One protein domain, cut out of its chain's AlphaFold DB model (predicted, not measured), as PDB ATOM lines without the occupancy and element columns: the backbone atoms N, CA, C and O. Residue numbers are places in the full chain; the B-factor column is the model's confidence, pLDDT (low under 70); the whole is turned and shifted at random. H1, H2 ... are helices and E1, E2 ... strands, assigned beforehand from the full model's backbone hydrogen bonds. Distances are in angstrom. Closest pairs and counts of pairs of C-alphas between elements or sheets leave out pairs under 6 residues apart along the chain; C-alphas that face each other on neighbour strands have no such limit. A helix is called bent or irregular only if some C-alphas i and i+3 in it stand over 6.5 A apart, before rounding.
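AT A GLANCE: This is residues 234 to 430 of the 436 residues of an uncharacterized protein of Alphaproteobacteria bacterium (UniProt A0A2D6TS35). Two lobes make this domain: a long two-stranded ribbon, E1 and E2, twisted and bent, with the short helices H4 and H5 near its far half, and a body of helices in which H6 and H7 each cross both H2 and H8. H3 is at the side of the body where the chain passes into the ribbon, and H1 joins H2 by its last turn. The printed part has 197 residues, with eight named helices and two named strands in the order H1 H2 H3 E1 H4 H5 E2 H6 H7 H8; the sheet has the order E1, E2 and is antiparallel. The class is mostly helix. The whole is compact, with a radius of gyration of the C-alphas of 19.1 A, and spans 62 by 44 by 32 A.

IN THESE COORDINATES: Strand E1, residues 299 to 307, runs 23.2 A from C-alpha 299 at (202.488, 136.308, 178.374) and bends by 54 degrees at residue 302. Strand E2, residues 339 to 347, is 23.4 A long and bends by 55 degrees at residue 344. Between them in the chain come H4, residues 312 to 316, 6.3 A, and H5, residues 329 to 332, 5.4 A. H3, residues 285 to 293, is 12.2 A long, and H6, residues 351 to 360, 14.5 A. The longest helix by residues, H2, residues 259 to 278, measures 26.9 A; it is neither bent nor irregular, but only just: C-alphas 275 and 278 are 6.2 A apart. H1, residues 234 to 250, begins with C-alpha 234 at (176.571, 146.799, 193.865) and is 23.5 A long, with a kink of 28 degrees near residue 244; it is only just irregular, C-alphas 245 and 248 being 6.8 A apart. H7, residues 382 to 395, is 19.8 A long, and H8, residues 406 to 414, 12.4 A, ends with C-alpha 414 at (211.851, 153.069, 178.456).

HOW THE PARTS SIT: E1 and E2 are antiparallel, their directions at 155 degrees, with N 300 and O 346 at 2.7 A and N 340 and O 306 at 2.8 A, both within hydrogen-bond range. E1 and H4 are near each other. The closest C-alphas of E1 and H5 are those of Met 305 and Phe 329, 7.2 A. The hub is H6, touching H2, H3, H7 and H8. H6 and H3 only just touch, with 3 pairs of C-alphas within 8 A, and only at their ends; the closest are Ala 291 and Phe 351, 5.9 A. H6 touches H8 at a steep tilt of 66 degrees, C-alphas 353 and 413 being closest at 4.3 A. H6 and H7 form a helical hairpin at a steep tilt of 44 degrees, with C-alphas 356 and 385 closest at 7.1 A. H2 touches H7 with residues 264 to 271 alone, only just about perpendicular at 72 degrees, Met 268 and Ala 388 having the closest C-alphas at 5.4 A. H7 and H8 touch at a steep tilt of 59 degrees, C-alphas 386 and 409 being closest at 5.3 A. H1 and H2, a helical hairpin, only just touch, with 3 pairs of C-alphas within 8 A; Ser 250 and Arg 265 are closest, their C-alphas 6.8 A apart. Every O i to N i+4 pair is within hydrogen-bond range in H2, H3, H4, H6, H7 and H8; H1 has 11 of 13, and H5 is too short for such a pair.

THE WHOLE: The C-alphas farthest apart, those of Glu 256 and Gly 309, are 62.3 A from each other. The printed part has no cut. The links H4 to H5 and H6 to H7 are long, with 12 and 21 residues. The mean pLDDT of the printed part is 88.7, and residues 333 to 335, 419 to 421 and 423 to 430 are under 70.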
ATOM      1  N   HIS A 234     175.730 146.302 192.780       96.94
ATOM      2  CA  HIS A 234     176.571 146.799 193.865       96.94
ATOM      3  C   HIS A 234     178.037 146.944 193.433       96.94
ATOM      4  O   HIS A 234     178.664 147.960 193.722       96.94
ATOM      5  N   ALA A 235     178.575 145.983 192.679       97.88
ATOM      6  CA  ALA A 235     179.920 146.089 192.117       97.88
ATOM      7  C   ALA A 235     180.058 147.297 191.175       97.88
ATOM      8  O   ALA A 235     181.025 148.046 191.277       97.88
ATOM      9  N   TYR A 236     179.069 147.548 190.313       97.81
ATOM     10  CA  TYR A 236     179.074 148.735 189.452       97.81
ATOM     11  C   TYR A 236     179.014 150.046 190.249       97.81
ATOM     12  O   TYR A 236     179.671 151.016 189.886       97.81
ATOM     13  N   GLU A 237     178.285 150.090 191.368       97.75
ATOM     14  CA  GLU A 237     178.297 151.249 192.274       97.75
ATOM     15  C   GLU A 237     179.673 151.462 192.918       97.75
ATOM     16  O   GLU A 237     180.133 152.599 193.020       97.75
ATOM     17  N   GLN A 238     180.369 150.387 193.300       97.94
ATOM     18  CA  GLN A 238     181.747 150.472 193.791       97.94
ATOM     19  C   GLN A 238     182.698 150.988 192.702       97.94
ATOM     20  O   GLN A 238     183.524 151.861 192.974       97.94
ATOM     21  N   PHE A 239     182.548 150.506 191.466       98.25
ATOM     22  CA  PHE A 239     183.323 150.978 190.318       98.25
ATOM     23  C   PHE A 239     183.086 152.463 190.047       98.25
ATOM     24  O   PHE A 239     184.046 153.221 189.909       98.25
ATOM     25  N   ALA A 240     181.821 152.889 190.025       98.00
ATOM     26  CA  ALA A 240     181.445 154.293 189.891       98.00
ATOM     27  C   ALA A 240     182.059 155.142 191.005       98.00
ATOM     28  O   ALA A 240     182.656 156.169 190.718       98.00
ATOM     29  N   ASN A 241     182.012 154.681 192.258       97.88
ATOM     30  CA  ASN A 241     182.591 155.402 193.386       97.88
ATOM     31  C   ASN A 241     184.109 155.610 193.240       97.88
ATOM     32  O   ASN A 241     184.598 156.707 193.499       97.88
ATOM     33  N   VAL A 242     184.863 154.591 192.807       98.12
ATOM     34  CA  VAL A 242     186.308 154.739 192.540       98.12
ATOM     35  C   VAL A 242     186.548 155.726 191.396       98.12
ATOM     36  O   VAL A 242     187.404 156.606 191.501       98.12
ATOM     37  N   ILE A 243     185.775 155.618 190.314       98.19
ATOM     38  CA  ILE A 243     185.920 156.494 189.150       98.19
ATOM     39  C   ILE A 243     185.597 157.952 189.513       98.19
ATOM     40  O   ILE A 243     186.403 158.841 189.259       98.19
ATOM     41  N   GLU A 244     184.452 158.206 190.139       97.25
ATOM     42  CA  GLU A 244     183.941 159.549 190.425       97.25
ATOM     43  C   GLU A 244     184.698 160.251 191.553       97.25
ATOM     44  O   GLU A 244     184.944 161.452 191.454       97.25
ATOM     45  N   ASN A 245     185.097 159.520 192.600       97.69
ATOM     46  CA  ASN A 245     185.672 160.126 193.804       97.69
ATOM     47  C   ASN A 245     187.202 160.034 193.880       97.69
ATOM     48  O   ASN A 245     187.798 160.713 194.713       97.69
ATOM     49  N   VAL A 246     187.850 159.228 193.028       97.81
ATOM     50  CA  VAL A 246     189.317 159.081 193.018       97.81
ATOM     51  C   VAL A 246     189.909 159.411 191.653       97.81
ATOM     52  O   VAL A 246     190.746 160.305 191.563       97.81
ATOM     53  N   ILE A 247     189.473 158.728 190.591       98.31
ATOM     54  CA  ILE A 247     190.095 158.825 189.258       98.31
ATOM     55  C   ILE A 247     189.797 160.169 188.580       98.31
ATOM     56  O   ILE A 247     190.704 160.912 188.222       98.31
ATOM     57  N   LEU A 248     188.521 160.514 188.403       97.56
ATOM     58  CA  LEU A 248     188.135 161.729 187.683       97.56
ATOM     59  C   LEU A 248     188.607 163.029 188.358       97.56
ATOM     60  O   LEU A 248     188.917 163.968 187.616       97.56
ATOM     61  N   PRO A 249     188.659 163.137 189.703       97.44
ATOM     62  CA  PRO A 249     189.240 164.296 190.377       97.44
ATOM     63  C   PRO A 249     190.765 164.378 190.249       97.44
ATOM     64  O   PRO A 249     191.305 165.483 190.202       97.44
ATOM     65  N   SER A 250     191.467 163.241 190.186       97.06
ATOM     66  CA  SER A 250     192.934 163.219 190.153       97.06
ATOM     67  C   SER A 250     193.510 163.660 188.812       97.06
ATOM     68  O   SER A 250     194.546 164.318 188.777       97.06
ATOM     69  N   CYS A 251     192.812 163.363 187.717       96.62
ATOM     70  CA  CYS A 251     193.183 163.802 186.377       96.62
ATOM     71  C   CYS A 251     192.452 165.082 185.935       96.62
ATOM     72  O   CYS A 251     192.481 165.424 184.756       96.62
ATOM     73  N   ASN A 252     191.765 165.788 186.845       95.62
ATOM     74  CA  ASN A 252     191.119 167.055 186.509       95.62
ATOM     75  C   ASN A 252     192.157 168.178 186.398       95.62
ATOM     76  O   ASN A 252     192.782 168.527 187.400       95.62
ATOM     77  N   TYR A 253     192.294 168.758 185.212       92.56
ATOM     78  CA  TYR A 253     193.220 169.851 184.910       92.56
ATOM     79  C   TYR A 253     192.509 171.203 184.699       92.56
ATOM     80  O   TYR A 253     193.103 172.149 184.185       92.56
ATOM     81  N   GLU A 254     191.232 171.314 185.078       88.25
ATOM     82  CA  GLU A 254     190.511 172.590 185.094       88.25
ATOM     83  C   GLU A 254     190.883 173.418 186.337       88.25
ATOM     84  O   GLU A 254     190.882 172.906 187.458       88.25
ATOM     85  N   GLY A 255     191.165 174.711 186.147       87.38
ATOM     86  CA  GLY A 255     191.471 175.662 187.222       87.38
ATOM     87  C   GLY A 255     192.854 176.308 187.102       87.38
ATOM     88  O   GLY A 255     193.577 176.093 186.132       87.38
ATOM     89  N   GLU A 256     193.209 177.132 188.090       90.69
ATOM     90  CA  GLU A 256     194.541 177.737 188.182       90.69
ATOM     91  C   GLU A 256     195.549 176.696 188.692       90.69
ATOM     92  O   GLU A 256     195.535 176.315 189.862       90.69
ATOM     93  N   MET A 257     196.414 176.221 187.798       95.00
ATOM     94  CA  MET A 257     197.535 175.328 188.093       95.00
ATOM     95  C   MET A 257     198.727 175.686 187.212       95.00
ATOM     96  O   MET A 257     198.554 176.278 186.143       95.00
ATOM     97  N   ASP A 258     199.935 175.350 187.659       96.12
ATOM     98  CA  ASP A 258     201.117 175.505 186.816       96.12
ATOM     99  C   ASP A 258     201.130 174.482 185.666       96.12
ATOM    100  O   ASP A 258     200.395 173.489 185.650       96.12
ATOM    101  N   GLU A 259     201.959 174.761 184.663       96.19
ATOM    102  CA  GLU A 259     202.040 173.964 183.441       96.19
ATOM    103  C   GLU A 259     202.495 172.520 183.705       96.19
ATOM    104  O   GLU A 259     201.994 171.594 183.062       96.19
ATOM    105  N   HIS A 260     203.400 172.310 184.666       97.06
ATOM    106  CA  HIS A 260     203.895 170.978 185.020       97.06
ATOM    107  C   HIS A 260     202.772 170.129 185.614       97.06
ATOM    108  O   HIS A 260     202.508 169.027 185.131       97.06
ATOM    109  N   GLU A 261     202.051 170.667 186.598       97.44
ATOM    110  CA  GLU A 261     200.919 169.990 187.233       97.44
ATOM    111  C   GLU A 261     199.804 169.684 186.227       97.44
ATOM    112  O   GLU A 261     199.274 168.570 186.208       97.44
ATOM    113  N   CYS A 262     199.484 170.633 185.341       97.19
ATOM    114  CA  CYS A 262     198.502 170.426 184.278       97.19
ATOM    115  C   CYS A 262     198.874 169.223 183.398       97.19
ATOM    116  O   CYS A 262     198.053 168.327 183.173       97.19
ATOM    117  N   ASN A 263     200.127 169.155 182.943       97.69
ATOM    118  CA  ASN A 263     200.595 168.064 182.093       97.69
ATOM    119  C   ASN A 263     200.668 166.723 182.838       97.69
ATOM    120  O   ASN A 263     200.270 165.708 182.266       97.69
ATOM    121  N   ILE A 264     201.074 166.698 184.114       98.25
ATOM    122  CA  ILE A 264     201.026 165.477 184.936       98.25
ATOM    123  C   ILE A 264     199.599 164.931 185.021       98.25
ATOM    124  O   ILE A 264     199.383 163.738 184.808       98.25
ATOM    125  N   ARG A 265     198.601 165.785 185.268       98.00
ATOM    126  CA  ARG A 265     197.197 165.353 185.352       98.00
ATOM    127  C   ARG A 265     196.649 164.848 184.024       98.00
ATOM    128  O   ARG A 265     195.906 163.867 184.014       98.00
ATOM    129  N   LYS A 266     197.048 165.461 182.908       97.81
ATOM    130  CA  LYS A 266     196.724 164.958 181.566       97.81
ATOM    131  C   LYS A 266     197.343 163.584 181.308       97.81
ATOM    132  O   LYS A 266     196.651 162.691 180.829       97.81
ATOM    133  N   ILE A 267     198.601 163.369 181.700       98.50
ATOM    134  CA  ILE A 267     199.254 162.052 181.611       98.50
ATOM    135  C   ILE A 267     198.532 161.025 182.486       98.50
ATOM    136  O   ILE A 267     198.270 159.918 182.023       98.50
ATOM    137  N   MET A 268     198.140 161.384 183.713       98.69
ATOM    138  CA  MET A 268     197.309 160.513 184.550       98.69
ATOM    139  C   MET A 268     195.993 160.159 183.846       98.69
ATOM    140  O   MET A 268     195.607 158.995 183.843       98.69
ATOM    141  N   GLY A 269     195.341 161.129 183.196       98.31
ATOM    142  CA  GLY A 269     194.153 160.906 182.369       98.31
ATOM    143  C   GLY A 269     194.378 159.867 181.269       98.31
ATOM    144  O   GLY A 269     193.571 158.952 181.125       98.31
ATOM    145  N   VAL A 270     195.503 159.942 180.553       98.06
ATOM    146  CA  VAL A 270     195.872 158.943 179.536       98.06
ATOM    147  C   VAL A 270     196.123 157.569 180.159       98.06
ATOM    148  O   VAL A 270     195.608 156.579 179.654       98.06
ATOM    149  N   LEU A 271     196.834 157.488 181.289       98.62
ATOM    150  CA  LEU A 271     197.056 156.215 181.987       98.62
ATOM    151  C   LEU A 271     195.740 155.587 182.472       98.62
ATOM    152  O   LEU A 271     195.559 154.376 182.358       98.62
ATOM    153  N   TYR A 272     194.796 156.385 182.975       98.62
ATOM    154  CA  TYR A 272     193.468 155.891 183.338       98.62
ATOM    155  C   TYR A 272     192.669 155.425 182.126       98.62
ATOM    156  O   TYR A 272     192.007 154.396 182.212       98.62
ATOM    157  N   PHE A 273     192.732 156.152 181.011       97.94
ATOM    158  CA  PHE A 273     192.103 155.744 179.758       97.94
ATOM    159  C   PHE A 273     192.669 154.408 179.263       97.94
ATOM    160  O   PHE A 273     191.904 153.481 179.015       97.94
ATOM    161  N   GLU A 274     193.994 154.269 179.205       97.69
ATOM    162  CA  GLU A 274     194.646 153.020 178.809       97.69
ATOM    163  C   GLU A 274     194.240 151.866 179.735       97.69
ATOM    164  O   GLU A 274     193.845 150.797 179.277       97.69
ATOM    165  N   PHE A 275     194.251 152.091 181.050       98.31
ATOM    166  CA  PHE A 275     193.866 151.077 182.029       98.31
ATOM    167  C   PHE A 275     192.396 150.641 181.881       98.31
ATOM    168  O   PHE A 275     192.090 149.448 181.837       98.31
ATOM    169  N   LEU A 276     191.475 151.604 181.800       98.06
ATOM    170  CA  LEU A 276     190.032 151.366 181.872       98.06
ATOM    171  C   LEU A 276     189.391 151.017 180.527       98.06
ATOM    172  O   LEU A 276     188.431 150.249 180.514       98.06
ATOM    173  N   HIS A 277     189.879 151.585 179.426       96.62
ATOM    174  CA  HIS A 277     189.312 151.419 178.088       96.62
ATOM    175  C   HIS A 277     190.144 150.450 177.247       96.62
ATOM    176  O   HIS A 277     189.634 149.397 176.874       96.62
ATOM    177  N   GLU A 278     191.431 150.740 177.033       94.19
ATOM    178  CA  GLU A 278     192.281 149.932 176.145       94.19
ATOM    179  C   GLU A 278     192.546 148.531 176.687       94.19
ATOM    180  O   GLU A 278     192.364 147.541 175.980       94.19
ATOM    181  N   TYR A 279     192.941 148.425 177.956       94.31
ATOM    182  CA  TYR A 279     193.089 147.139 178.641       94.31
ATOM    183  C   TYR A 279     191.751 146.596 179.153       94.31
ATOM    184  O   TYR A 279     191.647 145.410 179.459       94.31
ATOM    185  N   ALA A 280     190.718 147.445 179.210       96.12
ATOM    186  CA  ALA A 280     189.377 147.115 179.684       96.12
ATOM    187  C   ALA A 280     189.311 146.609 181.141       96.12
ATOM    188  O   ALA A 280     188.316 145.992 181.550       96.12
ATOM    189  N   TYR A 281     190.338 146.886 181.950       97.50
ATOM    190  CA  TYR A 281     190.408 146.434 183.335       97.50
ATOM    191  C   TYR A 281     189.274 147.014 184.187       97.50
ATOM    192  O   TYR A 281     188.743 148.097 183.924       97.50
ATOM    193  N   THR A 282     188.876 146.273 185.222       98.00
ATOM    194  CA  THR A 282     187.953 146.774 186.244       98.00
ATOM    195  C   THR A 282     188.676 147.763 187.168       98.00
ATOM    196  O   THR A 282     189.864 147.581 187.441       98.00
ATOM    197  N   PRO A 283     187.996 148.811 187.676       97.06
ATOM    198  CA  PRO A 283     188.591 149.811 188.568       97.06
ATOM    199  C   PRO A 283     188.733 149.268 190.000       97.06
ATOM    200  O   PRO A 283     188.188 149.820 190.954       97.06
ATOM    201  N   ASP A 284     189.450 148.157 190.151       96.56
ATOM    202  CA  ASP A 284     189.698 147.490 191.422       96.56
ATOM    203  C   ASP A 284     191.195 147.260 191.661       96.56
ATOM    204  O   ASP A 284     192.012 147.241 190.735       96.56
ATOM    205  N   LYS A 285     191.560 147.075 192.934       96.00
ATOM    206  CA  LYS A 285     192.955 146.940 193.371       96.00
ATOM    207  C   LYS A 285     193.701 145.828 192.630       96.00
ATOM    208  O   LYS A 285     194.873 146.003 192.317       96.00
ATOM    209  N   HIS A 286     193.056 144.694 192.357       96.88
ATOM    210  CA  HIS A 286     193.738 143.570 191.722       96.88
ATOM    211  C   HIS A 286     194.183 143.913 190.304       96.88
ATOM    212  O   HIS A 286     195.337 143.673 189.967       96.88
ATOM    213  N   CYS A 287     193.305 144.505 189.493       97.19
ATOM    214  CA  CYS A 287     193.663 144.864 188.125       97.19
ATOM    215  C   CYS A 287     194.745 145.948 188.076       97.19
ATOM    216  O   CYS A 287     195.633 145.867 187.236       97.19
ATOM    217  N   TRP A 288     194.753 146.904 189.013       97.19
ATOM    218  CA  TRP A 288     195.861 147.858 189.120       97.19
ATOM    219  C   TRP A 288     197.200 147.175 189.406       97.19
ATOM    220  O   TRP A 288     198.202 147.491 188.767       97.19
ATOM    221  N   LEU A 289     197.219 146.220 190.340       96.75
ATOM    222  CA  LEU A 289     198.417 145.429 190.620       96.75
ATOM    223  C   LEU A 289     198.846 144.606 189.404       96.75
ATOM    224  O   LEU A 289     200.041 144.503 189.151       96.75
ATOM    225  N   GLU A 290     197.897 144.031 188.666       95.12
ATOM    226  CA  GLU A 290     198.169 143.286 187.435       95.12
ATOM    227  C   GLU A 290     198.826 144.188 186.383       95.12
ATOM    228  O   GLU A 290     199.892 143.847 185.881       95.12
ATOM    229  N   ALA A 291     198.258 145.370 186.124       95.75
ATOM    230  CA  ALA A 291     198.768 146.301 185.122       95.75
ATOM    231  C   ALA A 291     200.175 146.823 185.459       95.75
ATOM    232  O   ALA A 291     201.065 146.777 184.612       95.75
ATOM    233  N   PHE A 292     200.404 147.283 186.694       95.69
ATOM    234  CA  PHE A 292     201.701 147.847 187.092       95.69
ATOM    235  C   PHE A 292     202.811 146.804 187.261       95.69
ATOM    236  O   PHE A 292     203.981 147.151 187.120       95.69
ATOM    237  N   ASN A 293     202.475 145.547 187.570       93.69
ATOM    238  CA  ASN A 293     203.466 144.473 187.697       93.69
ATOM    239  C   ASN A 293     203.654 143.667 186.400       93.69
ATOM    240  O   ASN A 293     204.488 142.755 186.374       93.69
ATOM    241  N   PHE A 294     202.894 143.959 185.338       91.12
ATOM    242  CA  PHE A 294     203.050 143.289 184.053       91.12
ATOM    243  C   PHE A 294     204.395 143.670 183.431       91.12
ATOM    244  O   PHE A 294     204.614 144.811 183.023       91.12
ATOM    245  N   LYS A 295     205.319 142.709 183.359       88.62
ATOM    246  CA  LYS A 295     206.657 142.941 182.804       88.62
ATOM    247  C   LYS A 295     206.613 142.866 181.282       88.62
ATOM    248  O   LYS A 295     205.930 141.994 180.745       88.62
ATOM    249  N   GLY A 296     207.381 143.711 180.595       86.06
ATOM    250  CA  GLY A 296     207.572 143.578 179.150       86.06
ATOM    251  C   GLY A 296     208.003 142.155 178.773       86.06
ATOM    252  O   GLY A 296     208.761 141.508 179.491       86.06
ATOM    253  N   GLY A 297     207.450 141.625 177.685       83.94
ATOM    254  CA  GLY A 297     207.699 140.251 177.247       83.94
ATOM    255  C   GLY A 297     206.921 139.188 178.027       83.94
ATOM    256  O   GLY A 297     207.030 138.006 177.703       83.94
ATOM    257  N   SER A 298     206.122 139.573 179.029       86.44
ATOM    258  CA  SER A 298     205.256 138.623 179.726       86.44
ATOM    259  C   SER A 298     204.142 138.110 178.801       86.44
ATOM    260  O   SER A 298     203.697 138.846 177.914       86.44
ATOM    261  N   PRO A 299     203.662 136.873 179.032       87.88
ATOM    262  CA  PRO A 299     202.488 136.308 178.374       87.88
ATOM    263  C   PRO A 299     201.261 137.237 178.462       87.88
ATOM    264  O   PRO A 299     200.709 137.440 179.542       87.88
ATOM    265  N   ALA A 300     200.811 137.767 177.328       86.81
ATOM    266  CA  ALA A 300     199.611 138.581 177.159       86.81
ATOM    267  C   ALA A 300     198.584 137.817 176.304       86.81
ATOM    268  O   ALA A 300     198.965 137.180 175.319       86.81
ATOM    269  N   PRO A 301     197.289 137.831 176.664       88.94
ATOM    270  CA  PRO A 301     196.276 137.087 175.926       88.94
ATOM    271  C   PRO A 301     196.132 137.637 174.504       88.94
ATOM    272  O   PRO A 301     195.922 138.834 174.307       88.94
ATOM    273  N   PHE A 302     196.201 136.746 173.521       87.12
ATOM    274  CA  PHE A 302     196.042 137.072 172.112       87.12
ATOM    275  C   PHE A 302     195.177 136.020 171.413       87.12
ATOM    276  O   PHE A 302     194.982 134.902 171.899       87.12
ATOM    277  N   GLU A 303     194.645 136.386 170.254       88.44
ATOM    278  CA  GLU A 303     193.863 135.483 169.421       88.44
ATOM    279  C   GLU A 303     194.250 135.612 167.955       88.44
ATOM    280  O   GLU A 303     194.608 136.685 167.462       88.44
ATOM    281  N   VAL A 304     194.148 134.494 167.252       88.62
ATOM    282  CA  VAL A 304     194.470 134.410 165.835       88.62
ATOM    283  C   VAL A 304     193.529 133.429 165.149       88.62
ATOM    284  O   VAL A 304     193.111 132.430 165.731       88.62
ATOM    285  N   MET A 305     193.177 133.724 163.903       89.19
ATOM    286  CA  MET A 305     192.486 132.792 163.022       89.19
ATOM    287  C   MET A 305     193.509 131.900 162.323       89.19
ATOM    288  O   MET A 305     194.392 132.415 161.635       89.19
ATOM    289  N   LEU A 306     193.367 130.585 162.479       88.38
ATOM    290  CA  LEU A 306     194.228 129.556 161.892       88.38
ATOM    291  C   LEU A 306     193.419 128.652 160.979       88.38
ATOM    292  O   LEU A 306     192.307 128.263 161.340       88.38
ATOM    293  N   LYS A 307     193.992 128.263 159.845       87.69
ATOM    294  CA  LYS A 307     193.489 127.137 159.063       87.69
ATOM    295  C   LYS A 307     193.975 125.813 159.661       87.69
ATOM    296  O   LYS A 307     195.059 125.745 160.240       87.69
ATOM    297  N   ASP A 308     193.197 124.746 159.492       84.88
ATOM    298  CA  ASP A 308     193.620 123.398 159.877       84.88
ATOM    299  C   ASP A 308     195.009 123.044 159.321       84.88
ATOM    300  O   ASP A 308     195.263 123.096 158.117       84.88
ATOM    301  N   GLY A 309     195.909 122.665 160.233       85.06
ATOM    302  CA  GLY A 309     197.297 122.317 159.936       85.06
ATOM    303  C   GLY A 309     198.310 123.455 160.097       85.06
ATOM    304  O   GLY A 309     199.498 123.154 160.146       85.06
ATOM    305  N   GLU A 310     197.883 124.716 160.228       87.94
ATOM    306  CA  GLU A 310     198.789 125.815 160.595       87.94
ATOM    307  C   GLU A 310     199.143 125.765 162.084       87.94
ATOM    308  O   GLU A 310     198.283 125.528 162.941       87.94
ATOM    309  N   THR A 311     200.411 126.028 162.403       87.56
ATOM    310  CA  THR A 311     200.871 126.185 163.787       87.56
ATOM    311  C   THR A 311     201.023 127.659 164.167       87.56
ATOM    312  O   THR A 311     200.973 128.557 163.324       87.56
ATOM    313  N   ILE A 312     201.237 127.936 165.457       83.38
ATOM    314  CA  ILE A 312     201.539 129.299 165.918       83.38
ATOM    315  C   ILE A 312     202.850 129.799 165.301       83.38
ATOM    316  O   ILE A 312     202.936 130.957 164.902       83.38
ATOM    317  N   GLU A 313     203.838 128.928 165.100       86.44
ATOM    318  CA  GLU A 313     205.094 129.282 164.434       86.44
ATOM    319  C   GLU A 313     204.891 129.723 162.975       86.44
ATOM    320  O   GLU A 313     205.628 130.580 162.483       86.44
ATOM    321  N   ASP A 314     203.892 129.180 162.271       86.56
ATOM    322  CA  ASP A 314     203.538 129.646 160.926       86.56
ATOM    323  C   ASP A 314     202.933 131.058 160.960       86.56
ATOM    324  O   ASP A 314     203.150 131.865 160.053       86.56
ATOM    325  N   VAL A 315     202.216 131.390 162.036       81.81
ATOM    326  CA  VAL A 315     201.620 132.712 162.259       81.81
ATOM    327  C   VAL A 315     202.673 133.745 162.622       81.81
ATOM    328  O   VAL A 315     202.609 134.861 162.115       81.81
ATOM    329  N   GLU A 316     203.671 133.374 163.421       84.81
ATOM    330  CA  GLU A 316     204.787 134.253 163.788       84.81
ATOM    331  C   GLU A 316     205.536 134.795 162.566       84.81
ATOM    332  O   GLU A 316     205.971 135.947 162.549       84.81
ATOM    333  N   ARG A 317     205.606 134.021 161.475       87.12
ATOM    334  CA  ARG A 317     206.176 134.491 160.196       87.12
ATOM    335  C   ARG A 317     205.383 135.638 159.560       87.12
ATOM    336  O   ARG A 317     205.876 136.276 158.633       87.12
ATOM    337  N   ARG A 318     204.163 135.896 160.037       84.00
ATOM    338  CA  ARG A 318     203.265 136.976 159.612       84.00
ATOM    339  C   ARG A 318     203.244 138.153 160.595       84.00
ATOM    340  O   ARG A 318     202.356 139.006 160.491       84.00
ATOM    341  N   ARG A 319     204.174 138.213 161.555       85.00
ATOM    342  CA  ARG A 319     204.285 139.338 162.488       85.00
ATOM    343  C   ARG A 319     204.588 140.633 161.733       85.00
ATOM    344  O   ARG A 319     205.469 140.701 160.879       85.00
ATOM    345  N   LEU A 320     203.800 141.654 162.031       78.81
ATOM    346  CA  LEU A 320     203.914 142.995 161.487       78.81
ATOM    347  C   LEU A 320     204.982 143.781 162.259       78.81
ATOM    348  O   LEU A 320     205.367 143.422 163.369       78.81
ATOM    349  N   LEU A 321     205.430 144.902 161.687       73.38
ATOM    350  CA  LEU A 321     206.443 145.764 162.313       73.38
ATOM    351  C   LEU A 321     205.995 146.332 163.664       73.38
ATOM    352  O   LEU A 321     206.823 146.544 164.539       73.38
ATOM    353  N   ASN A 322     204.691 146.526 163.854       70.31
ATOM    354  CA  ASN A 322     204.100 146.970 165.117       70.31
ATOM    355  C   ASN A 322     203.903 145.838 166.134       70.31
ATOM    356  O   ASN A 322     203.117 146.005 167.060       70.31
ATOM    357  N   PHE A 323     204.557 144.693 165.929       75.62
ATOM    358  CA  PHE A 323     204.441 143.476 166.730       75.62
ATOM    359  C   PHE A 323     203.053 142.826 166.761       75.62
ATOM    360  O   PHE A 323     202.920 141.756 167.344       75.62
ATOM    361  N   ASN A 324     202.044 143.355 166.060       76.44
ATOM    362  CA  ASN A 324     200.796 142.623 165.853       76.44
ATOM    363  C   ASN A 324     201.001 141.472 164.865       76.44
ATOM    364  O   ASN A 324     201.817 141.545 163.951       76.44
ATOM    365  N   LEU A 325     200.198 140.421 164.983       79.44
ATOM    366  CA  LEU A 325     200.150 139.365 163.972       79.44
ATOM    367  C   LEU A 325     199.215 139.764 162.828       79.44
ATOM    368  O   LEU A 325     198.160 140.349 163.063       79.44
ATOM    369  N   LYS A 326     199.543 139.430 161.581       78.50
ATOM    370  CA  LYS A 326     198.555 139.492 160.497       78.50
ATOM    371  C   LYS A 326     197.591 138.310 160.656       78.50
ATOM    372  O   LYS A 326     197.999 137.161 160.531       78.50
ATOM    373  N   SER A 327     196.325 138.584 160.966       72.81
ATOM    374  CA  SER A 327     195.285 137.562 161.159       72.81
ATOM    375  C   SER A 327     193.941 138.086 160.682       72.81
ATOM    376  O   SER A 327     193.619 139.238 160.955       72.81
ATOM    377  N   GLY A 328     193.151 137.207 160.072       81.50
ATOM    378  CA  GLY A 328     191.801 137.490 159.599       81.50
ATOM    379  C   GLY A 328     191.385 136.521 158.491       81.50
ATOM    380  O   GLY A 328     192.201 135.739 157.997       81.50
ATOM    381  N   PHE A 329     190.110 136.549 158.115       80.31
ATOM    382  CA  PHE A 329     189.541 135.690 157.074       80.31
ATOM    383  C   PHE A 329     190.073 135.970 155.665       80.31
ATOM    384  O   PHE A 329     190.077 135.057 154.836       80.31
ATOM    385  N   ASN A 330     190.548 137.182 155.373       79.31
ATOM    386  CA  ASN A 330     191.061 137.531 154.047       79.31
ATOM    387  C   ASN A 330     192.310 136.725 153.654       79.31
ATOM    388  O   ASN A 330     192.600 136.603 152.465       79.31
ATOM    389  N   GLU A 331     193.022 136.127 154.613       74.06
ATOM    390  CA  GLU A 331     194.134 135.213 154.318       74.06
ATOM    391  C   GLU A 331     193.655 133.845 153.790       74.06
ATOM    392  O   GLU A 331     194.440 133.099 153.207       74.06
ATOM    393  N   TYR A 332     192.369 133.515 153.955       76.69
ATOM    394  CA  TYR A 332     191.807 132.181 153.708       76.69
ATOM    395  C   TYR A 332     190.706 132.164 152.630       76.69
ATOM    396  O   TYR A 332     189.869 131.256 152.601       76.69
ATOM    397  N   ILE A 333     190.688 133.158 151.729       66.06
ATOM    398  CA  ILE A 333     189.683 133.292 150.659       66.06
ATOM    399  C   ILE A 333     189.584 131.984 149.850       66.06
ATOM    400  O   ILE A 333     190.507 131.608 149.131       66.06
ATOM    401  N   GLY A 334     188.436 131.303 149.958       66.38
ATOM    402  CA  GLY A 334     188.105 130.089 149.203       66.38
ATOM    403  C   GLY A 334     187.699 128.882 150.055       66.38
ATOM    404  O   GLY A 334     186.906 128.074 149.576       66.38
ATOM    405  N   ASP A 335     188.160 128.775 151.308       66.44
ATOM    406  CA  ASP A 335     187.835 127.636 152.183       66.44
ATOM    407  C   ASP A 335     187.766 128.032 153.667       66.44
ATOM    408  O   ASP A 335     188.667 127.776 154.464       66.44
ATOM    409  N   ALA A 336     186.677 128.714 154.028       70.19
ATOM    410  CA  ALA A 336     186.432 129.215 155.382       70.19
ATOM    411  C   ALA A 336     185.972 128.132 156.378       70.19
ATOM    412  O   ALA A 336     185.798 128.430 157.556       70.19
ATOM    413  N   ARG A 337     185.717 126.894 155.923       76.69
ATOM    414  CA  ARG A 337     185.143 125.831 156.771       76.69
ATOM    415  C   ARG A 337     186.122 125.305 157.818       76.69
ATOM    416  O   ARG A 337     185.680 124.887 158.884       76.69
ATOM    417  N   ASP A 338     187.413 125.406 157.526       85.25
ATOM    418  CA  ASP A 338     188.486 124.857 158.356       85.25
ATOM    419  C   ASP A 338     189.242 125.946 159.138       85.25
ATOM    420  O   ASP A 338     190.336 125.704 159.644       85.25
ATOM    421  N   VAL A 339     188.687 127.162 159.219       87.81
ATOM    422  CA  VAL A 339     189.281 128.264 159.986       87.81
ATOM    423  C   VAL A 339     188.761 128.231 161.422       87.81
ATOM    424  O   VAL A 339     187.554 128.256 161.665       87.81
ATOM    425  N   LYS A 340     189.680 128.208 162.387       88.94
ATOM    426  CA  LYS A 340     189.399 128.216 163.828       88.94
ATOM    427  C   LYS A 340     190.022 129.447 164.474       88.94
ATOM    428  O   LYS A 340     191.100 129.882 164.080       88.94
ATOM    429  N   VAL A 341     189.362 129.991 165.496       89.81
ATOM    430  CA  VAL A 341     189.960 131.010 166.369       89.81
ATOM    431  C   VAL A 341     190.733 130.292 167.470       89.81
ATOM    432  O   VAL A 341     190.143 129.566 168.270       89.81
ATOM    433  N   GLN A 342     192.046 130.490 167.503       90.00
ATOM    434  CA  GLN A 342     192.926 129.968 168.538       90.00
ATOM    435  C   GLN A 342     193.290 131.087 169.512       90.00
ATOM    436  O   GLN A 342     193.801 132.134 169.111       90.00
ATOM    437  N   TYR A 343     193.067 130.833 170.799       90.88
ATOM    438  CA  TYR A 343     193.545 131.680 171.888       90.88
ATOM    439  C   TYR A 343     194.904 131.175 172.364       90.88
ATOM    440  O   TYR A 343     195.097 129.967 172.538       90.88
ATOM    441  N   PHE A 344     195.845 132.085 172.582       89.12
ATOM    442  CA  PHE A 344     197.161 131.770 173.131       89.12
ATOM    443  C   PHE A 344     197.724 132.985 173.873       89.12
ATOM    444  O   PHE A 344     197.090 134.038 173.935       89.12
ATOM    445  N   PHE A 345     198.898 132.824 174.476       89.62
ATOM    446  CA  PHE A 345     199.614 133.941 175.071       89.62
ATOM    447  C   PHE A 345     200.781 134.353 174.178       89.62
ATOM    448  O   PHE A 345     201.646 133.527 173.890       89.62
ATOM    449  N   ASP A 346     200.796 135.619 173.776       86.25
ATOM    450  CA  ASP A 346     201.892 136.264 173.052       86.25
ATOM    451  C   ASP A 346     202.754 137.099 174.018       86.25
ATOM    452  O   ASP A 346     202.436 137.222 175.198       86.25
ATOM    453  N   THR A 347     203.849 137.691 173.556       84.88
ATOM    454  CA  THR A 347     204.611 138.671 174.336       84.88
ATOM    455  C   THR A 347     203.968 140.052 174.241       84.88
ATOM    456  O   THR A 347     203.811 140.578 173.141       84.88
ATOM    457  N   GLY A 348     203.630 140.662 175.379       83.12
ATOM    458  CA  GLY A 348     203.079 142.021 175.429       83.12
ATOM    459  C   GLY A 348     204.075 143.065 175.948       83.12
ATOM    460  O   GLY A 348     204.990 142.722 176.706       83.12
ATOM    461  N   PRO A 349     203.905 144.350 175.598       86.19
ATOM    462  CA  PRO A 349     204.594 145.437 176.285       86.19
ATOM    463  C   PRO A 349     204.084 145.581 177.726       86.19
ATOM    464  O   PRO A 349     202.952 145.223 178.054       86.19
ATOM    465  N   ASN A 350     204.914 146.171 178.583       90.81
ATOM    466  CA  ASN A 350     204.458 146.690 179.870       90.81
ATOM    467  C   ASN A 350     203.418 147.810 179.656       90.81
ATOM    468  O   ASN A 350     203.565 148.622 178.740       90.81
ATOM    469  N   PHE A 351     202.421 147.883 180.543       94.50
ATOM    470  CA  PHE A 351     201.380 148.916 180.565       94.50
ATOM    471  C   PHE A 351     201.941 150.342 180.420       94.50
ATOM    472  O   PHE A 351     201.496 151.101 179.558       94.50
ATOM    473  N   LEU A 352     202.956 150.703 181.212       95.94
ATOM    474  CA  LEU A 352     203.522 152.056 181.196       95.94
ATOM    475  C   LEU A 352     204.313 152.350 179.914       95.94
ATOM    476  O   LEU A 352     204.220 153.454 179.379       95.94
ATOM    477  N   SER A 353     205.058 151.369 179.395       93.44
ATOM    478  CA  SER A 353     205.771 151.497 178.120       93.44
ATOM    479  C   SER A 353     204.805 151.641 176.953       93.44
ATOM    480  O   SER A 353     205.038 152.477 176.088       93.44
ATOM    481  N   SER A 354     203.720 150.860 176.924       92.50
ATOM    482  CA  SER A 354     202.717 150.947 175.857       92.50
ATOM    483  C   SER A 354     202.047 152.322 175.851       92.50
ATOM    484  O   SER A 354     202.032 152.995 174.820       92.50
ATOM    485  N   ALA A 355     201.610 152.811 177.017       95.12
ATOM    486  CA  ALA A 355     201.035 154.150 177.143       95.12
ATOM    487  C   ALA A 355     202.018 155.254 176.703       95.12
ATOM    488  O   ALA A 355     201.651 156.155 175.945       95.12
ATOM    489  N   TYR A 356     203.286 155.170 177.121       95.12
ATOM    490  CA  TYR A 356     204.332 156.108 176.701       95.12
ATOM    491  C   TYR A 356     204.597 156.067 175.188       95.12
ATOM    492  O   TYR A 356     204.674 157.114 174.535       95.12
ATOM    493  N   ASN A 357     204.685 154.870 174.606       91.38
ATOM    494  CA  ASN A 357     204.880 154.695 173.170       91.38
ATOM    495  C   ASN A 357     203.707 155.296 172.391       91.38
ATOM    496  O   ASN A 357     203.926 156.062 171.454       91.38
ATOM    497  N   LYS A 358     202.460 155.038 172.794       91.31
ATOM    498  CA  LYS A 358     201.274 155.635 172.161       91.31
ATOM    499  C   LYS A 358     201.283 157.168 172.255       91.31
ATOM    500  O   LYS A 358     201.053 157.854 171.255       91.31
ATOM    501  N   LEU A 359     201.634 157.716 173.421       92.00
ATOM    502  CA  LEU A 359     201.752 159.164 173.644       92.00
ATOM    503  C   LEU A 359     202.759 159.839 172.699       92.00
ATOM    504  O   LEU A 359     202.533 160.971 172.264       92.00
ATOM    505  N   THR A 360     203.862 159.163 172.379       90.94
ATOM    506  CA  THR A 360     204.999 159.750 171.649       90.94
ATOM    507  C   THR A 360     205.045 159.402 170.160       90.94
ATOM    508  O   THR A 360     205.772 160.046 169.407       90.94
ATOM    509  N   THR A 361     204.247 158.437 169.696       85.69
ATOM    510  CA  THR A 361     204.299 157.931 168.307       85.69
ATOM    511  C   THR A 361     203.087 158.308 167.454       85.69
ATOM    512  O   THR A 361     202.797 157.678 166.428       85.69
ATOM    513  N   SER A 362     202.389 159.384 167.836       83.12
ATOM    514  CA  SER A 362     201.202 159.868 167.127       83.12
ATOM    515  C   SER A 362     200.120 158.784 167.024       83.12
ATOM    516  O   SER A 362     199.627 158.491 165.929       83.12
ATOM    517  N   PHE A 363     199.843 158.104 168.142       86.81
ATOM    518  CA  PHE A 363     198.729 157.162 168.265       86.81
ATOM    519  C   PHE A 363     197.419 157.919 168.508       86.81
ATOM    520  O   PHE A 363     196.465 157.755 167.751       86.81
ATOM    521  N   TYR A 364     197.404 158.803 169.514       87.44
ATOM    522  CA  TYR A 364     196.233 159.621 169.859       87.44
ATOM    523  C   TYR A 364     196.089 160.863 168.977       87.44
ATOM    524  O   TYR A 364     194.983 161.315 168.702       87.44
ATOM    525  N   ASP A 365     197.204 161.443 168.549       84.25
ATOM    526  CA  ASP A 365     197.253 162.685 167.787       84.25
ATOM    527  C   ASP A 365     198.231 162.585 166.616       84.25
ATOM    528  O   ASP A 365     198.913 161.585 166.432       84.25
ATOM    529  N   ASN A 366     198.256 163.601 165.762       78.81
ATOM    530  CA  ASN A 366     199.206 163.754 164.669       78.81
ATOM    531  C   ASN A 366     199.297 165.237 164.256       78.81
ATOM    532  O   ASN A 366     198.561 166.089 164.748       78.81
ATOM    533  N   ASN A 367     200.163 165.558 163.292       74.00
ATOM    534  CA  ASN A 367     200.357 166.939 162.816       74.00
ATOM    535  C   ASN A 367     199.090 167.616 162.250       74.00
ATOM    536  O   ASN A 367     199.097 168.820 162.004       74.00
ATOM    537  N   PHE A 368     198.021 166.864 161.992       70.56
ATOM    538  CA  PHE A 368     196.751 167.366 161.467       70.56
ATOM    539  C   PHE A 368     195.634 167.386 162.515       70.56
ATOM    540  O   PHE A 368     194.576 167.958 162.250       70.56
ATOM    541  N   PHE A 369     195.829 166.739 163.664       72.31
ATOM    542  CA  PHE A 369     194.792 166.533 164.663       72.31
ATOM    543  C   PHE A 369     195.400 166.321 166.048       72.31
ATOM    544  O   PHE A 369     196.195 165.409 166.224       72.31
ATOM    545  N   SER A 370     194.984 167.118 167.030       76.19
ATOM    546  CA  SER A 370     195.378 166.973 168.433       76.19
ATOM    547  C   SER A 370     194.146 167.039 169.323       76.19
ATOM    548  O   SER A 370     193.209 167.780 169.024       76.19
ATOM    549  N   TYR A 371     194.166 166.284 170.419       80.81
ATOM    550  CA  TYR A 371     193.183 166.398 171.493       80.81
ATOM    551  C   TYR A 371     193.689 167.373 172.557       80.81
ATOM    552  O   TYR A 371     194.844 167.287 172.976       80.81
ATOM    553  N   ASP A 372     192.815 168.251 173.043       86.12
ATOM    554  CA  ASP A 372     193.152 169.206 174.111       86.12
ATOM    555  C   ASP A 372     193.455 168.508 175.451       86.12
ATOM    556  O   ASP A 372     194.164 169.051 176.302       86.12
ATOM    557  N   GLU A 373     192.947 167.284 175.631       90.56
ATOM    558  CA  GLU A 373     193.142 166.457 176.829       90.56
ATOM    559  C   GLU A 373     194.545 165.826 176.905       90.56
ATOM    560  O   GLU A 373     194.917 165.291 177.947       90.56
ATOM    561  N   LEU A 374     195.343 165.890 175.831       94.81
ATOM    562  CA  LEU A 374     196.695 165.329 175.812       94.81
ATOM    563  C   LEU A 374     197.724 166.307 176.394       94.81
ATOM    564  O   LEU A 374     197.593 167.528 176.225       94.81
ATOM    565  N   PRO A 375     198.780 165.796 177.052       95.31
ATOM    566  CA  PRO A 375     199.909 166.625 177.458       95.31
ATOM    567  C   PRO A 375     200.602 167.246 176.236       95.31
ATOM    568  O   PRO A 375     200.633 166.659 175.145       95.31
ATOM    569  N   ALA A 376     201.195 168.423 176.429       93.56
ATOM    570  CA  ALA A 376     202.051 169.054 175.433       93.56
ATOM    571  C   ALA A 376     203.233 168.133 175.083       93.56
ATOM    572  O   ALA A 376     203.699 167.368 175.927       93.56
ATOM    573  N   GLN A 377     203.700 168.176 173.831       91.50
ATOM    574  CA  GLN A 377     204.692 167.216 173.319       91.50
ATOM    575  C   GLN A 377     205.986 167.192 174.144       91.50
ATOM    576  O   GLN A 377     206.467 166.109 174.464       91.50
ATOM    577  N   ASP A 378     206.478 168.356 174.577       94.56
ATOM    578  CA  ASP A 378     207.703 168.477 175.385       94.56
ATOM    579  C   ASP A 378     207.574 167.857 176.790       94.56
ATOM    580  O   ASP A 378     208.575 167.558 177.433       94.56
ATOM    581  N   TYR A 379     206.343 167.604 177.246       96.50
ATOM    582  CA  TYR A 379     206.041 166.953 178.523       96.50
ATOM    583  C   TYR A 379     205.766 165.449 178.380       96.50
ATOM    584  O   TYR A 379     205.495 164.768 179.368       96.50
ATOM    585  N   ARG A 380     205.840 164.883 177.170       95.75
ATOM    586  CA  ARG A 380     205.669 163.440 176.932       95.75
ATOM    587  C   ARG A 380     206.989 162.707 177.142       95.75
ATOM    588  O   ARG A 380     207.513 162.087 176.221       95.75
ATOM    589  N   THR A 381     207.543 162.804 178.349       97.00
ATOM    590  CA  THR A 381     208.827 162.186 178.708       97.00
ATOM    591  C   THR A 381     208.637 161.002 179.665       97.00
ATOM    592  O   THR A 381     207.628 160.943 180.376       97.00
ATOM    593  N   PRO A 382     209.589 160.051 179.723       97.31
ATOM    594  CA  PRO A 382     209.538 158.955 180.689       97.31
ATOM    595  C   PRO A 382     209.461 159.428 182.145       97.31
ATOM    596  O   PRO A 382     208.787 158.804 182.954       97.31
ATOM    597  N   GLU A 383     210.110 160.543 182.476       98.19
ATOM    598  CA  GLU A 383     210.125 161.139 183.816       98.19
ATOM    599  C   GLU A 383     208.724 161.619 184.218       98.19
ATOM    600  O   GLU A 383     208.245 161.306 185.308       98.19
ATOM    601  N   MET A 384     208.028 162.303 183.306       98.38
ATOM    602  CA  MET A 384     206.658 162.776 183.518       98.38
ATOM    603  C   MET A 384     205.666 161.613 183.663       98.38
ATOM    604  O   MET A 384     204.783 161.640 184.523       98.38
ATOM    605  N   VAL A 385     205.826 160.557 182.855       98.38
ATOM    606  CA  VAL A 385     205.008 159.338 182.963       98.38
ATOM    607  C   VAL A 385     205.296 158.587 184.266       98.38
ATOM    608  O   VAL A 385     204.355 158.122 184.908       98.38
ATOM    609  N   ALA A 386     206.555 158.515 184.708       98.50
ATOM    610  CA  ALA A 386     206.931 157.908 185.985       98.50
ATOM    611  C   ALA A 386     206.343 158.671 187.180       98.50
ATOM    612  O   ALA A 386     205.816 158.052 188.106       98.50
ATOM    613  N   GLU A 387     206.377 160.005 187.154       98.62
ATOM    614  CA  GLU A 387     205.767 160.832 188.197       98.62
ATOM    615  C   GLU A 387     204.243 160.629 188.249       98.62
ATOM    616  O   GLU A 387     203.686 160.378 189.322       98.62
ATOM    617  N   ALA A 388     203.565 160.660 187.097       98.69
ATOM    618  CA  ALA A 388     202.133 160.377 187.011       98.69
ATOM    619  C   ALA A 388     201.795 158.968 187.537       98.69
ATOM    620  O   ALA A 388     200.879 158.810 188.347       98.69
ATOM    621  N   ALA A 389     202.565 157.950 187.143       98.56
ATOM    622  CA  ALA A 389     202.423 156.576 187.617       98.56
ATOM    623  C   ALA A 389     202.586 156.462 189.142       98.56
ATOM    624  O   ALA A 389     201.745 155.854 189.807       98.56
ATOM    625  N   ALA A 390     203.617 157.090 189.716       98.50
ATOM    626  CA  ALA A 390     203.849 157.103 191.159       98.50
ATOM    627  C   ALA A 390     202.686 157.756 191.925       98.50
ATOM    628  O   ALA A 390     202.262 157.245 192.967       98.50
ATOM    629  N   ARG A 391     202.113 158.843 191.389       98.19
ATOM    630  CA  ARG A 391     200.914 159.478 191.957       98.19
ATOM    631  C   ARG A 391     199.705 158.543 191.904       98.19
ATOM    632  O   ARG A 391     199.018 158.407 192.912       98.19
ATOM    633  N   ILE A 392     199.475 157.844 190.789       98.44
ATOM    634  CA  ILE A 392     198.388 156.853 190.678       98.44
ATOM    635  C   ILE A 392     198.564 155.727 191.706       98.44
ATOM    636  O   ILE A 392     197.623 155.432 192.442       98.44
ATOM    637  N   ILE A 393     199.764 155.143 191.809       98.06
ATOM    638  CA  ILE A 393     200.099 154.112 192.808       98.06
ATOM    639  C   ILE A 393     199.767 154.612 194.217       98.06
ATOM    640  O   ILE A 393     199.162 153.886 195.012       98.06
ATOM    641  N   ALA A 394     200.120 155.864 194.518       97.25
ATOM    642  CA  ALA A 394     199.862 156.450 195.820       97.25
ATOM    643  C   ALA A 394     198.367 156.661 196.101       97.25
ATOM    644  O   ALA A 394     197.888 156.315 197.182       97.25
ATOM    645  N   MET A 395     197.626 157.188 195.126       95.94
ATOM    646  CA  MET A 395     196.190 157.456 195.243       95.94
ATOM    647  C   MET A 395     195.353 156.182 195.338       95.94
ATOM    648  O   MET A 395     194.337 156.168 196.028       95.94
ATOM    649  N   MET A 396     195.795 155.105 194.687       96.00
ATOM    650  CA  MET A 396     195.146 153.794 194.756       96.00
ATOM    651  C   MET A 396     195.550 152.987 196.003       96.00
ATOM    652  O   MET A 396     195.078 151.864 196.185       96.00
ATOM    653  N   GLY A 397     196.410 153.534 196.874       95.62
ATOM    654  CA  GLY A 397     196.839 152.875 198.111       95.62
ATOM    655  C   GLY A 397     197.692 151.625 197.871       95.62
ATOM    656  O   GLY A 397     197.567 150.640 198.603       95.62
ATOM    657  N   LEU A 398     198.514 151.630 196.816       96.50
ATOM    658  CA  LEU A 398     199.279 150.465 196.355       96.50
ATOM    659  C   LEU A 398     200.754 150.494 196.777       96.50
ATOM    660  O   LEU A 398     201.498 149.586 196.425       96.50
ATOM    661  N   GLN A 399     201.196 151.488 197.553       94.94
ATOM    662  CA  GLN A 399     202.617 151.696 197.891       94.94
ATOM    663  C   GLN A 399     203.249 150.531 198.671       94.94
ATOM    664  O   GLN A 399     204.469 150.384 198.708       94.94
ATOM    665  N   GLN A 400     202.437 149.717 199.351       93.31
ATOM    666  CA  GLN A 400     202.941 148.544 200.071       93.31
ATOM    667  C   GLN A 400     203.246 147.373 199.131       93.31
ATOM    668  O   GLN A 400     204.171 146.604 199.415       93.31
ATOM    669  N   ASP A 401     202.491 147.285 198.033       96.00
ATOM    670  CA  ASP A 401     202.490 146.186 197.067       96.00
ATOM    671  C   ASP A 401     203.364 146.497 195.840       96.00
ATOM    672  O   ASP A 401     203.983 145.597 195.279       96.00
ATOM    673  N   ILE A 402     203.452 147.773 195.448       92.94
ATOM    674  CA  ILE A 402     204.280 148.276 194.349       92.94
ATOM    675  C   ILE A 402     205.344 149.200 194.941       92.94
ATOM    676  O   ILE A 402     205.036 150.287 195.428       92.94
ATOM    677  N   ARG A 403     206.604 148.759 194.901       91.62
ATOM    678  CA  ARG A 403     207.749 149.449 195.521       91.62
ATOM    679  C   ARG A 403     208.782 149.904 194.497       91.62
ATOM    680  O   ARG A 403     209.974 149.751 194.728       91.62
ATOM    681  N   TYR A 404     208.314 150.430 193.373       95.00
ATOM    682  CA  TYR A 404     209.197 151.042 192.390       95.00
ATOM    683  C   TYR A 404     209.568 152.460 192.829       95.00
ATOM    684  O   TYR A 404     208.707 153.270 193.173       95.00
ATOM    685  N   SER A 405     210.860 152.758 192.808       96.12
ATOM    686  CA  SER A 405     211.384 154.120 192.786       96.12
ATOM    687  C   SER A 405     211.038 154.810 191.462       96.12
ATOM    688  O   SER A 405     210.672 154.164 190.478       96.12
ATOM    689  N   LEU A 406     211.165 156.140 191.416       97.12
ATOM    690  CA  LEU A 406     210.959 156.889 190.171       97.12
ATOM    691  C   LEU A 406     211.937 156.455 189.070       97.12
ATOM    692  O   LEU A 406     211.535 156.384 187.913       97.12
ATOM    693  N   ASP A 407     213.179 156.126 189.423       96.38
ATOM    694  CA  ASP A 407     214.189 155.667 188.462       96.38
ATOM    695  C   ASP A 407     213.838 154.279 187.902       96.38
ATOM    696  O   ASP A 407     213.934 154.054 186.696       96.38
ATOM    697  N   GLU A 408     213.344 153.366 188.747       95.31
ATOM    698  CA  GLU A 408     212.841 152.062 188.293       95.31
ATOM    699  C   GLU A 408     211.625 152.219 187.371       95.31
ATOM    700  O   GLU A 408     211.571 151.577 186.324       95.31
ATOM    701  N   LEU A 409     210.678 153.107 187.701       96.38
ATOM    702  CA  LEU A 409     209.538 153.403 186.826       96.38
ATOM    703  C   LEU A 409     209.992 153.950 185.467       96.38
ATOM    704  O   LEU A 409     209.462 153.532 184.440       96.38
ATOM    705  N   GLN A 410     210.984 154.845 185.434       95.81
ATOM    706  CA  GLN A 410     211.533 155.369 184.179       95.81
ATOM    707  C   GLN A 410     212.185 154.277 183.326       95.81
ATOM    708  O   GLN A 410     211.956 154.246 182.116       95.81
ATOM    709  N   SER A 411     212.972 153.387 183.937       93.44
ATOM    710  CA  SER A 411     213.603 152.266 183.227       93.44
ATOM    711  C   SER A 411     212.545 151.309 182.661       93.44
ATOM    712  O   SER A 411     212.589 150.953 181.480       93.44
ATOM    713  N   ILE A 412     211.507 151.011 183.457       92.75
ATOM    714  CA  ILE A 412     210.328 150.249 183.031       92.75
ATOM    715  C   ILE A 412     209.661 150.922 181.825       92.75
ATOM    716  O   ILE A 412     209.415 150.255 180.827       92.75
ATOM    717  N   ILE A 413     209.403 152.234 181.867       93.75
ATOM    718  CA  ILE A 413     208.763 152.988 180.772       93.75
ATOM    719  C   ILE A 413     209.590 152.932 179.486       93.75
ATOM    720  O   ILE A 413     209.040 152.633 178.426       93.75
ATOM    721  N   LYS A 414     210.906 153.148 179.583       91.00
ATOM    722  CA  LYS A 414     211.851 153.069 178.456       91.00
ATOM    723  C   LYS A 414     212.005 151.646 177.897       91.00
ATOM    724  O   LYS A 414     212.542 151.483 176.805       91.00
ATOM    725  N   ASN A 415     211.505 150.641 178.620       85.56
ATOM    726  CA  ASN A 415     211.589 149.221 178.288       85.56
ATOM    727  C   ASN A 415     213.035 148.747 178.037       85.56
ATOM    728  O   ASN A 415     213.292 147.962 177.119       85.56
ATOM    729  N   GLU A 416     213.981 149.246 178.842       80.56
ATOM    730  CA  GLU A 416     215.427 149.025 178.660       80.56
ATOM    731  C   GLU A 416     215.809 147.535 178.704       80.56
ATOM    732  O   GLU A 416     216.717 147.111 177.990       80.56
ATOM    733  N   ASP A 417     215.063 146.727 179.463       75.56
ATOM    734  CA  ASP A 417     215.343 145.301 179.675       75.56
ATOM    735  C   ASP A 417     214.885 144.381 178.528       75.56
ATOM    736  O   ASP A 417     215.365 143.251 178.409       75.56
ATOM    737  N   HIS A 418     213.947 144.828 177.684       71.88
ATOM    738  CA  HIS A 418     213.262 143.954 176.718       71.88
ATOM    739  C   HIS A 418     213.330 144.435 175.260       71.88
ATOM    740  O   HIS A 418     212.910 143.705 174.362       71.88
ATOM    741  N   GLY A 419     213.887 145.624 174.998       66.44
ATOM    742  CA  GLY A 419     213.939 146.213 173.654       66.44
ATOM    743  C   GLY A 419     212.566 146.702 173.161       66.44
ATOM    744  O   GLY A 419     211.584 146.643 173.893       66.44
ATOM    745  N   PRO A 420     212.446 147.242 171.939       62.84
ATOM    746  CA  PRO A 420     211.166 147.757 171.450       62.84
ATOM    747  C   PRO A 420     210.176 146.606 171.204       62.84
ATOM    748  O   PRO A 420     210.383 145.808 170.297       62.84
ATOM    749  N   LEU A 421     209.105 146.539 172.006       66.44
ATOM    750  CA  LEU A 421     208.004 145.567 171.864       66.44
ATOM    751  C   LEU A 421     206.796 146.129 171.098       66.44
ATOM    752  O   LEU A 421     205.885 145.384 170.760       66.44
ATOM    753  N   GLU A 422     206.777 147.432 170.812       70.88
ATOM    754  CA  GLU A 422     205.767 148.083 169.975       70.88
ATOM    755  C   GLU A 422     206.441 149.116 169.072       70.88
ATOM    756  O   GLU A 422     207.226 149.944 169.539       70.88
ATOM    757  N   VAL A 423     206.120 149.091 167.778       67.62
ATOM    758  CA  VAL A 423     206.578 150.100 166.811       67.62
ATOM    759  C   VAL A 423     205.389 150.567 165.988       67.62
ATOM    760  O   VAL A 423     204.944 149.892 165.062       67.62
ATOM    761  N   TYR A 424     204.856 151.742 166.295       65.69
ATOM    762  CA  TYR A 424     203.803 152.321 165.469       65.69
ATOM    763  C   TYR A 424     204.420 152.896 164.185       65.69
ATOM    764  O   TYR A 424     205.452 153.569 164.254       65.69
ATOM    765  N   PRO A 425     203.836 152.633 163.001       55.19
ATOM    766  CA  PRO A 425     204.397 153.112 161.745       55.19
ATOM    767  C   PRO A 425     204.567 154.636 161.751       55.19
ATOM    768  O   PRO A 425     203.713 155.370 162.254       55.19
ATOM    769  N   HIS A 426     205.661 155.121 161.155       52.16
ATOM    770  CA  HIS A 426     205.878 156.552 160.948       52.16
ATOM    771  C   HIS A 426     204.769 157.168 160.073       52.16
ATOM    772  O   HIS A 426     204.098 156.494 159.291       52.16
ATOM    773  N   MET A 427     204.597 158.482 160.228       48.75
ATOM    774  CA  MET A 427     203.522 159.337 159.695       48.75
ATOM    775  C   MET A 427     203.145 159.145 158.214       48.75
ATOM    776  O   MET A 427     202.034 159.488 157.819       48.75
ATOM    777  N   GLU A 428     204.036 158.597 157.391       45.56
ATOM    778  CA  GLU A 428     203.846 158.433 155.944       45.56
ATOM    779  C   GLU A 428     202.756 157.412 155.575       45.56
ATOM    780  O   GLU A 428     202.139 157.534 154.521       45.56
ATOM    781  N   LEU A 429     202.435 156.463 156.465       47.19
ATOM    782  CA  LEU A 429     201.331 155.504 156.284       47.19
ATOM    783  C   LEU A 429     199.965 156.045 156.760       47.19
ATOM    784  O   LEU A 429     198.967 155.326 156.736       47.19
ATOM    785  N   LYS A 430     199.898 157.309 157.205       54.88
ATOM    786  CA  LYS A 430     198.771 157.869 157.966       54.88
ATOM    787  C   LYS A 430     197.991 158.957 157.208       54.88
ATOM    788  O   LYS A 430     197.613 159.951 157.815       54.88
TER     789      LYS A 430